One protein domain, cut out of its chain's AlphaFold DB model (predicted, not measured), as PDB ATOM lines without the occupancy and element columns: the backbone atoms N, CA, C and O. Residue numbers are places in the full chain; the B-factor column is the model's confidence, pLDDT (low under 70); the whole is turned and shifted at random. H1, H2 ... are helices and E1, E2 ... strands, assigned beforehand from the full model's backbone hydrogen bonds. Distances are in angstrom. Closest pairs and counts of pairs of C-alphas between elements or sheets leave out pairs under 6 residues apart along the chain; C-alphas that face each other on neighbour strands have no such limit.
ATOM      1  N   GLU A  22     183.067 124.602 192.107       87.06
ATOM      2  CA  GLU A  22     183.485 125.283 193.335       87.06
ATOM      3  C   GLU A  22     184.590 126.310 193.072       87.06
ATOM      4  O   GLU A  22     184.552 127.407 193.630       87.06
ATOM      5  N   GLN A  23     185.550 125.994 192.195       87.88
ATOM      6  CA  GLN A  23     186.618 126.927 191.824       87.88
ATOM      7  C   GLN A  23     186.067 128.110 191.026       87.88
ATOM      8  O   GLN A  23     186.457 129.254 191.262       87.88
ATOM      9  N   ILE A  24     185.108 127.853 190.133       86.12
ATOM     10  CA  ILE A  24     184.435 128.906 189.367       86.12
ATOM     11  C   ILE A  24     183.614 129.802 190.312       86.12
ATOM     12  O   ILE A  24     183.734 131.027 190.261       86.12
ATOM     13  N   ASN A  25     182.832 129.205 191.219       87.50
ATOM     14  CA  ASN A  25     182.072 129.935 192.240       87.50
ATOM     15  C   ASN A  25     182.989 130.806 193.112       87.50
ATOM     16  O   ASN A  25     182.700 131.985 193.325       87.50
ATOM     17  N   ALA A  26     184.120 130.265 193.574       89.38
ATOM     18  CA  ALA A  26     185.101 131.020 194.349       89.38
ATOM     19  C   ALA A  26     185.670 132.211 193.557       89.38
ATOM     20  O   ALA A  26     185.806 133.308 194.104       89.38
ATOM     21  N   GLY A  27     185.940 132.029 192.261       90.00
ATOM     22  CA  GLY A  27     186.351 133.109 191.363       90.00
ATOM     23  C   GLY A  27     185.325 134.244 191.294       90.00
ATOM     24  O   GLY A  27     185.677 135.406 191.503       90.00
ATOM     25  N   PHE A  28     184.046 133.918 191.083       90.31
ATOM     26  CA  PHE A  28     182.975 134.919 191.037       90.31
ATOM     27  C   PHE A  28     182.772 135.642 192.368       90.31
ATOM     28  O   PHE A  28     182.572 136.855 192.370       90.31
ATOM     29  N   ILE A  29     182.865 134.934 193.495       91.06
ATOM     30  CA  ILE A  29     182.783 135.546 194.830       91.06
ATOM     31  C   ILE A  29     183.928 136.545 195.029       91.06
ATOM     32  O   ILE A  29     183.691 137.675 195.455       91.06
ATOM     33  N   ASN A  30     185.157 136.165 194.677       92.06
ATOM     34  CA  ASN A  30     186.317 137.049 194.790       92.06
ATOM     35  C   ASN A  30     186.169 138.296 193.916       92.06
ATOM     36  O   ASN A  30     186.391 139.409 194.393       92.06
ATOM     37  N   MET A  31     185.724 138.125 192.671       92.50
ATOM     38  CA  MET A  31     185.470 139.242 191.765       92.50
ATOM     39  C   MET A  31     184.363 140.164 192.296       92.50
ATOM     40  O   MET A  31     184.531 141.382 192.308       92.50
ATOM     41  N   ALA A  32     183.252 139.608 192.789       90.94
ATOM     42  CA  ALA A  32     182.163 140.390 193.372       90.94
ATOM     43  C   ALA A  32     182.628 141.189 194.599       90.94
ATOM     44  O   ALA A  32     182.285 142.361 194.734       90.94
ATOM     45  N   ASN A  33     183.454 140.597 195.467       90.25
ATOM     46  CA  ASN A  33     184.036 141.291 196.616       90.25
ATOM     47  C   ASN A  33     184.950 142.446 196.185       90.25
ATOM     48  O   ASN A  33     184.822 143.554 196.707       90.25
ATOM     49  N   GLN A  34     185.828 142.220 195.205       90.56
ATOM     50  CA  GLN A  34     186.708 143.261 194.664       90.56
ATOM     51  C   GLN A  34     185.913 144.417 194.043       90.56
ATOM     52  O   GLN A  34     186.213 145.582 194.306       90.56
ATOM     53  N   LEU A  35     184.870 144.108 193.268       90.00
ATOM     54  CA  LEU A  35     184.005 145.118 192.659       90.00
ATOM     55  C   LEU A  35     183.206 145.897 193.705       90.00
ATOM     56  O   LEU A  35     183.113 147.118 193.605       90.00
ATOM     57  N   ASN A  36     182.675 145.226 194.731       89.50
ATOM     58  CA  ASN A  36     182.006 145.898 195.844       89.50
ATOM     59  C   ASN A  36     182.937 146.907 196.522       89.50
ATOM     60  O   ASN A  36     182.532 148.044 196.757       89.50
ATOM     61  N   VAL A  37     184.187 146.528 196.803       87.06
ATOM     62  CA  VAL A  37     185.174 147.444 197.391       87.06
ATOM     63  C   VAL A  37     185.436 148.621 196.457       87.06
ATOM     64  O   VAL A  37     185.288 149.763 196.878       87.06
ATOM     65  N   ALA A  38     185.747 148.363 195.184       84.94
ATOM     66  CA  ALA A  38     186.062 149.414 194.219       84.94
ATOM     67  C   ALA A  38     184.912 150.423 194.042       84.94
ATOM     68  O   ALA A  38     185.139 151.633 194.104       84.94
ATOM     69  N   LEU A  39     183.676 149.938 193.880       86.94
ATOM     70  CA  LEU A  39     182.499 150.790 193.720       86.94
ATOM     71  C   LEU A  39     182.214 151.601 194.981       86.94
ATOM     72  O   LEU A  39     181.963 152.796 194.880       86.94
ATOM     73  N   ASN A  40     182.305 150.995 196.166       85.38
ATOM     74  CA  ASN A  40     182.101 151.730 197.411       85.38
ATOM     75  C   ASN A  40     183.229 152.741 197.670       85.38
ATOM     76  O   ASN A  40     182.952 153.842 198.137       85.38
ATOM     77  N   THR A  41     184.485 152.444 197.324       82.44
ATOM     78  CA  THR A  41     185.581 153.428 197.393       82.44
ATOM     79  C   THR A  41     185.334 154.610 196.458       82.44
ATOM     80  O   THR A  41     185.534 155.753 196.863       82.44
ATOM     81  N   LEU A  42     184.858 154.361 195.234       82.62
ATOM     82  CA  LEU A  42     184.509 155.421 194.289       82.62
ATOM     83  C   LEU A  42     183.307 156.249 194.779       82.62
ATOM     84  O   LEU A  42     183.341 157.476 194.746       82.62
ATOM     85  N   ALA A  43     182.263 155.579 195.270       79.94
ATOM     86  CA  ALA A  43     181.003 156.187 195.691       79.94
ATOM     87  C   ALA A  43     181.118 157.058 196.945       79.94
ATOM     88  O   ALA A  43     180.366 158.018 197.099       79.94
ATOM     89  N   ASN A  44     182.069 156.757 197.834       78.75
ATOM     90  CA  ASN A  44     182.317 157.562 199.030       78.75
ATOM     91  C   ASN A  44     183.047 158.891 198.734       78.75
ATOM     92  O   ASN A  44     183.300 159.664 199.655       78.75
ATOM     93  N   GLY A  45     183.318 159.201 197.458       64.62
ATOM     94  CA  GLY A  45     183.466 160.578 196.972       64.62
ATOM     95  C   GLY A  45     184.727 161.323 197.410       64.62
ATOM     96  O   GLY A  45     184.786 162.544 197.281       64.62
ATOM     97  N   GLY A  46     185.749 160.626 197.905       71.56
ATOM     98  CA  GLY A  46     187.000 161.251 198.322       71.56
ATOM     99  C   GLY A  46     188.176 160.285 198.275       71.56
ATOM    100  O   GLY A  46     188.076 159.147 198.723       71.56
ATOM    101  N   GLY A  47     189.303 160.746 197.730       78.62
ATOM    102  CA  GLY A  47     190.576 160.024 197.744       78.62
ATOM    103  C   GLY A  47     191.238 159.863 196.368       78.62
ATOM    104  O   GLY A  47     190.649 160.217 195.343       78.62
ATOM    105  N   PRO A  48     192.466 159.313 196.329       84.31
ATOM    106  CA  PRO A  48     193.268 159.211 195.106       84.31
ATOM    107  C   PRO A  48     192.580 158.433 193.980       84.31
ATOM    108  O   PRO A  48     192.701 158.796 192.814       84.31
ATOM    109  N   VAL A  49     191.822 157.388 194.326       83.19
ATOM    110  CA  VAL A  49     191.105 156.546 193.355       83.19
ATOM    111  C   VAL A  49     189.963 157.316 192.690       83.19
ATOM    112  O   VAL A  49     189.827 157.275 191.469       83.19
ATOM    113  N   PHE A  50     189.176 158.066 193.468       84.50
ATOM    114  CA  PHE A  50     188.116 158.916 192.925       84.50
ATOM    115  C   PHE A  50     188.692 160.018 192.024       84.50
ATOM    116  O   PHE A  50     188.211 160.216 190.911       84.50
ATOM    117  N   ALA A  51     189.771 160.677 192.459       85.81
ATOM    118  CA  ALA A  51     190.449 161.699 191.662       85.81
ATOM    119  C   ALA A  51     190.992 161.140 190.333       85.81
ATOM    120  O   ALA A  51     190.807 161.758 189.286       85.81
ATOM    121  N   ALA A  52     191.604 159.952 190.355       88.94
ATOM    122  CA  ALA A  52     192.087 159.283 189.150       88.94
ATOM    123  C   ALA A  52     190.942 158.924 188.187       88.94
ATOM    124  O   ALA A  52     191.063 159.150 186.983       88.94
ATOM    125  N   ALA A  53     189.815 158.424 188.706       87.00
ATOM    126  CA  ALA A  53     188.634 158.118 187.900       87.00
ATOM    127  C   ALA A  53     188.019 159.380 187.268       87.00
ATOM    128  O   ALA A  53     187.684 159.371 186.084       87.00
ATOM    129  N   MET A  54     187.923 160.480 188.023       89.06
ATOM    130  CA  MET A  54     187.449 161.773 187.512       89.06
ATOM    131  C   MET A  54     188.375 162.350 186.441       89.06
ATOM    132  O   MET A  54     187.895 162.848 185.427       89.06
ATOM    133  N   LEU A  55     189.694 162.240 186.617       92.00
ATOM    134  CA  LEU A  55     190.662 162.680 185.613       92.00
ATOM    135  C   LEU A  55     190.573 161.843 184.330       92.00
ATOM    136  O   LEU A  55     190.601 162.392 183.232       92.00
ATOM    137  N   ALA A  56     190.443 160.520 184.455       93.88
ATOM    138  CA  ALA A  56     190.275 159.632 183.308       93.88
ATOM    139  C   ALA A  56     188.982 159.936 182.537       93.88
ATOM    140  O   ALA A  56     189.008 160.002 181.310       93.88
ATOM    141  N   TRP A  57     187.874 160.179 183.247       94.06
ATOM    142  CA  TRP A  57     186.622 160.636 182.645       94.06
ATOM    143  C   TRP A  57     186.786 161.988 181.943       94.06
ATOM    144  O   TRP A  57     186.396 162.137 180.793       94.06
ATOM    145  N   PHE A  58     187.413 162.968 182.590       96.25
ATOM    146  CA  PHE A  58     187.627 164.284 181.993       96.25
ATOM    147  C   PHE A  58     188.479 164.216 180.710       96.25
ATOM    148  O   PHE A  58     188.189 164.892 179.722       96.25
ATOM    149  N   ASN A  59     189.500 163.357 180.696       95.75
ATOM    150  CA  ASN A  59     190.356 163.129 179.532       95.75
ATOM    151  C   ASN A  59     189.687 162.308 178.418       95.75
ATOM    152  O   ASN A  59     190.225 162.265 177.314       95.75
ATOM    153  N   SER A  60     188.548 161.656 178.677       96.69
ATOM    154  CA  SER A  60     187.792 160.935 177.643       96.69
ATOM    155  C   SER A  60     186.799 161.823 176.888       96.69
ATOM    156  O   SER A  60     186.261 161.401 175.863       96.69
ATOM    157  N   LEU A  61     186.559 163.049 177.364       96.75
ATOM    158  CA  LEU A  61     185.682 164.010 176.700       96.75
ATOM    159  C   LEU A  61     186.300 164.517 175.379       96.75
ATOM    160  O   LEU A  61     187.524 164.641 175.281       96.75
ATOM    161  N   PRO A  62     185.477 164.873 174.369       95.50
ATOM    162  CA  PRO A  62     185.962 165.499 173.141       95.50
ATOM    163  C   PRO A  62     186.775 166.762 173.438       95.50
ATOM    164  O   PRO A  62     186.407 167.542 174.310       95.50
ATOM    165  N   THR A  63     187.853 166.987 172.692       95.94
ATOM    166  CA  THR A  63     188.701 168.185 172.847       95.94
ATOM    167  C   THR A  63     188.401 169.276 171.823       95.94
ATOM    168  O   THR A  63     188.798 170.424 172.001       95.94
ATOM    169  N   ALA A  64     187.683 168.934 170.752       94.88
ATOM    170  CA  ALA A  64     187.131 169.894 169.807       94.88
ATOM    171  C   ALA A  64     185.720 170.304 170.242       94.88
ATOM    172  O   ALA A  64     184.973 169.472 170.762       94.88
ATOM    173  N   LEU A  65     185.352 171.562 169.981       94.81
ATOM    174  CA  LEU A  65     184.010 172.076 170.247       94.81
ATOM    175  C   LEU A  65     182.956 171.207 169.528       94.81
ATOM    176  O   LEU A  65     182.978 171.132 168.294       94.81
ATOM    177  N   PRO A  66     182.028 170.564 170.260       94.31
ATOM    178  CA  PRO A  66     180.954 169.794 169.648       94.31
ATOM    179  C   PRO A  66     180.005 170.692 168.844       94.31
ATOM    180  O   PRO A  66     179.587 171.744 169.316       94.31
ATOM    181  N   ALA A  67     179.616 170.251 167.645       94.06
ATOM    182  CA  ALA A  67     178.642 170.966 166.810       94.06
ATOM    183  C   ALA A  67     177.204 170.897 167.360       94.06
ATOM    184  O   ALA A  67     176.359 171.724 167.024       94.06
ATOM    185  N   THR A  68     176.922 169.894 168.191       94.88
ATOM    186  CA  THR A  68     175.633 169.703 168.858       94.88
ATOM    187  C   THR A  68     175.648 170.434 170.194       94.88
ATOM    188  O   THR A  68     176.559 170.204 170.985       94.88
ATOM    189  N   ALA A  69     174.637 171.259 170.471       93.88
ATOM    190  CA  ALA A  69     174.480 171.929 171.763       93.88
ATOM    191  C   ALA A  69     174.227 170.929 172.907       93.88
ATOM    192  O   ALA A  69     173.620 169.872 172.710       93.88
ATOM    193  N   GLY A  70     174.665 171.280 174.115       93.69
ATOM    194  CA  GLY A  70     174.441 170.510 175.335       93.69
ATOM    195  C   GLY A  70     175.453 169.391 175.596       93.69
ATOM    196  O   GLY A  70     175.310 168.678 176.591       93.69
ATOM    197  N   VAL A  71     176.480 169.236 174.758       95.81
ATOM    198  CA  VAL A  71     177.498 168.184 174.890       95.81
ATOM    199  C   VAL A  71     178.642 168.676 175.774       95.81
ATOM    200  O   VAL A  71     179.206 169.744 175.543       95.81
ATOM    201  N   LEU A  72     179.004 167.882 176.784       97.06
ATOM    202  CA  LEU A  72     180.174 168.152 177.620       97.06
ATOM    203  C   LEU A  72     181.464 167.867 176.851       97.06
ATOM    204  O   LEU A  72     181.589 166.828 176.198       97.06
ATOM    205  N   TRP A  73     182.435 168.768 176.962       97.31
ATOM    206  CA  TRP A  73     183.717 168.661 176.273       97.31
ATOM    207  C   TRP A  73     184.866 169.248 177.106       97.31
ATOM    208  O   TRP A  73     184.657 170.009 178.056       97.31
ATOM    209  N   ASN A  74     186.089 168.849 176.769       97.06
ATOM    210  CA  ASN A  74     187.326 169.293 177.399       97.06
ATOM    211  C   ASN A  74     187.928 170.448 176.585       97.06
ATOM    212  O   ASN A  74     188.644 170.238 175.604       97.06
ATOM    213  N   ASN A  75     187.646 171.680 177.009       96.12
ATOM    214  CA  ASN A  75     188.186 172.894 176.409       96.12
ATOM    215  C   ASN A  75     189.582 173.188 176.969       96.12
ATOM    216  O   ASN A  75     189.742 174.002 177.883       96.12
ATOM    217  N   GLY A  76     190.588 172.469 176.471       92.81
ATOM    218  CA  GLY A  76     191.992 172.726 176.807       92.81
ATOM    219  C   GLY A  76     192.298 172.647 178.307       92.81
ATOM    220  O   GLY A  76     193.066 173.456 178.819       92.81
ATOM    221  N   GLY A  77     191.674 171.709 179.024       94.25
ATOM    222  CA  GLY A  77     191.826 171.540 180.473       94.25
ATOM    223  C   GLY A  77     190.680 172.116 181.307       94.25
ATOM    224  O   GLY A  77     190.682 171.952 182.524       94.25
ATOM    225  N   THR A  78     189.675 172.728 180.673       94.81
ATOM    226  CA  THR A  78     188.468 173.227 181.347       94.81
ATOM    227  C   THR A  78     187.237 172.438 180.905       94.81
ATOM    228  O   THR A  78     187.015 172.253 179.711       94.81
ATOM    229  N   LEU A  79     186.413 171.987 181.856       96.44
ATOM    230  CA  LEU A  79     185.121 171.370 181.547       96.44
ATOM    231  C   LEU A  79     184.158 172.429 180.999       96.44
ATOM    232  O   LEU A  79     183.897 173.431 181.665       96.44
ATOM    233  N   ALA A  80     183.626 172.193 179.803       95.75
ATOM    234  CA  ALA A  80     182.708 173.095 179.120       95.75
ATOM    235  C   ALA A  80     181.507 172.334 178.535       95.75
ATOM    236  O   ALA A  80     181.532 171.109 178.411       95.75
ATOM    237  N   GLN A  81     180.462 173.074 178.167       96.12
ATOM    238  CA  GLN A  81     179.281 172.572 177.463       96.12
ATOM    239  C   GLN A  81     179.069 173.416 176.200       96.12
ATOM    240  O   GLN A  81     179.267 174.632 176.254       96.12
ATOM    241  N   SER A  82     178.759 172.769 175.073       92.06
ATOM    242  CA  SER A  82     178.423 173.429 173.801       92.06
ATOM    243  C   SER A  82     177.035 174.061 173.784       92.06
ATOM    244  O   SER A  82     176.147 173.595 174.536       92.06
TER     245      SER A  82
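AT A GLANCE: This is residues 22 to 82 of the 82 residues of an uncharacterized protein of Paraburkholderia sp. BL18I3N2 (UniProt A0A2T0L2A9). Two helices, H1 and H2, meet near their ends as an L, and a small hairpin of two antiparallel strands, E1 and E2, sits at the other end of H2. Residues 22 to 37 of H1 stick out as a free arm. The printed part has 61 residues, mostly helix by class, and is extended, with a radius of gyration of the C-alphas of 17.4 A and spans of 53 by 24 by 16 A.

HOW THE PARTS SIT: H1, residues 22 to 43, and H2, residues 48 to 60, touch only at the corner, about perpendicular at 84 degrees; their closest C-alphas, Leu 42 and Phe 50, are 5.2 A apart. In both helices every O i to N i+4 pair is within hydrogen-bond range. E1, residues 72 to 75, and E2, residues 78 to 81, form a hairpin, with N 73 and O 80 within hydrogen-bond range at 2.9 A. The closest C-alphas of H2 and E1, Phe 58 and Asn 74, are 6.8 A apart. H1 is apart from both strands.

IN THESE COORDINATES: H1 runs 31.1 A from C-alpha 22 at (183.485, 125.283, 193.335), and H2 18.4 A. E1 measures 9.4 A and E2 10.0 A, ending at C-alpha 81 at (179.281, 172.572, 177.463).

THE WHOLE: The two C-alphas farthest apart, Glu 22 and Ala 67, are 53.0 A apart. The printed part has no cut. The link from H2 to E1 is long, 11 residues. Residue 45 has a pLDDT under 70.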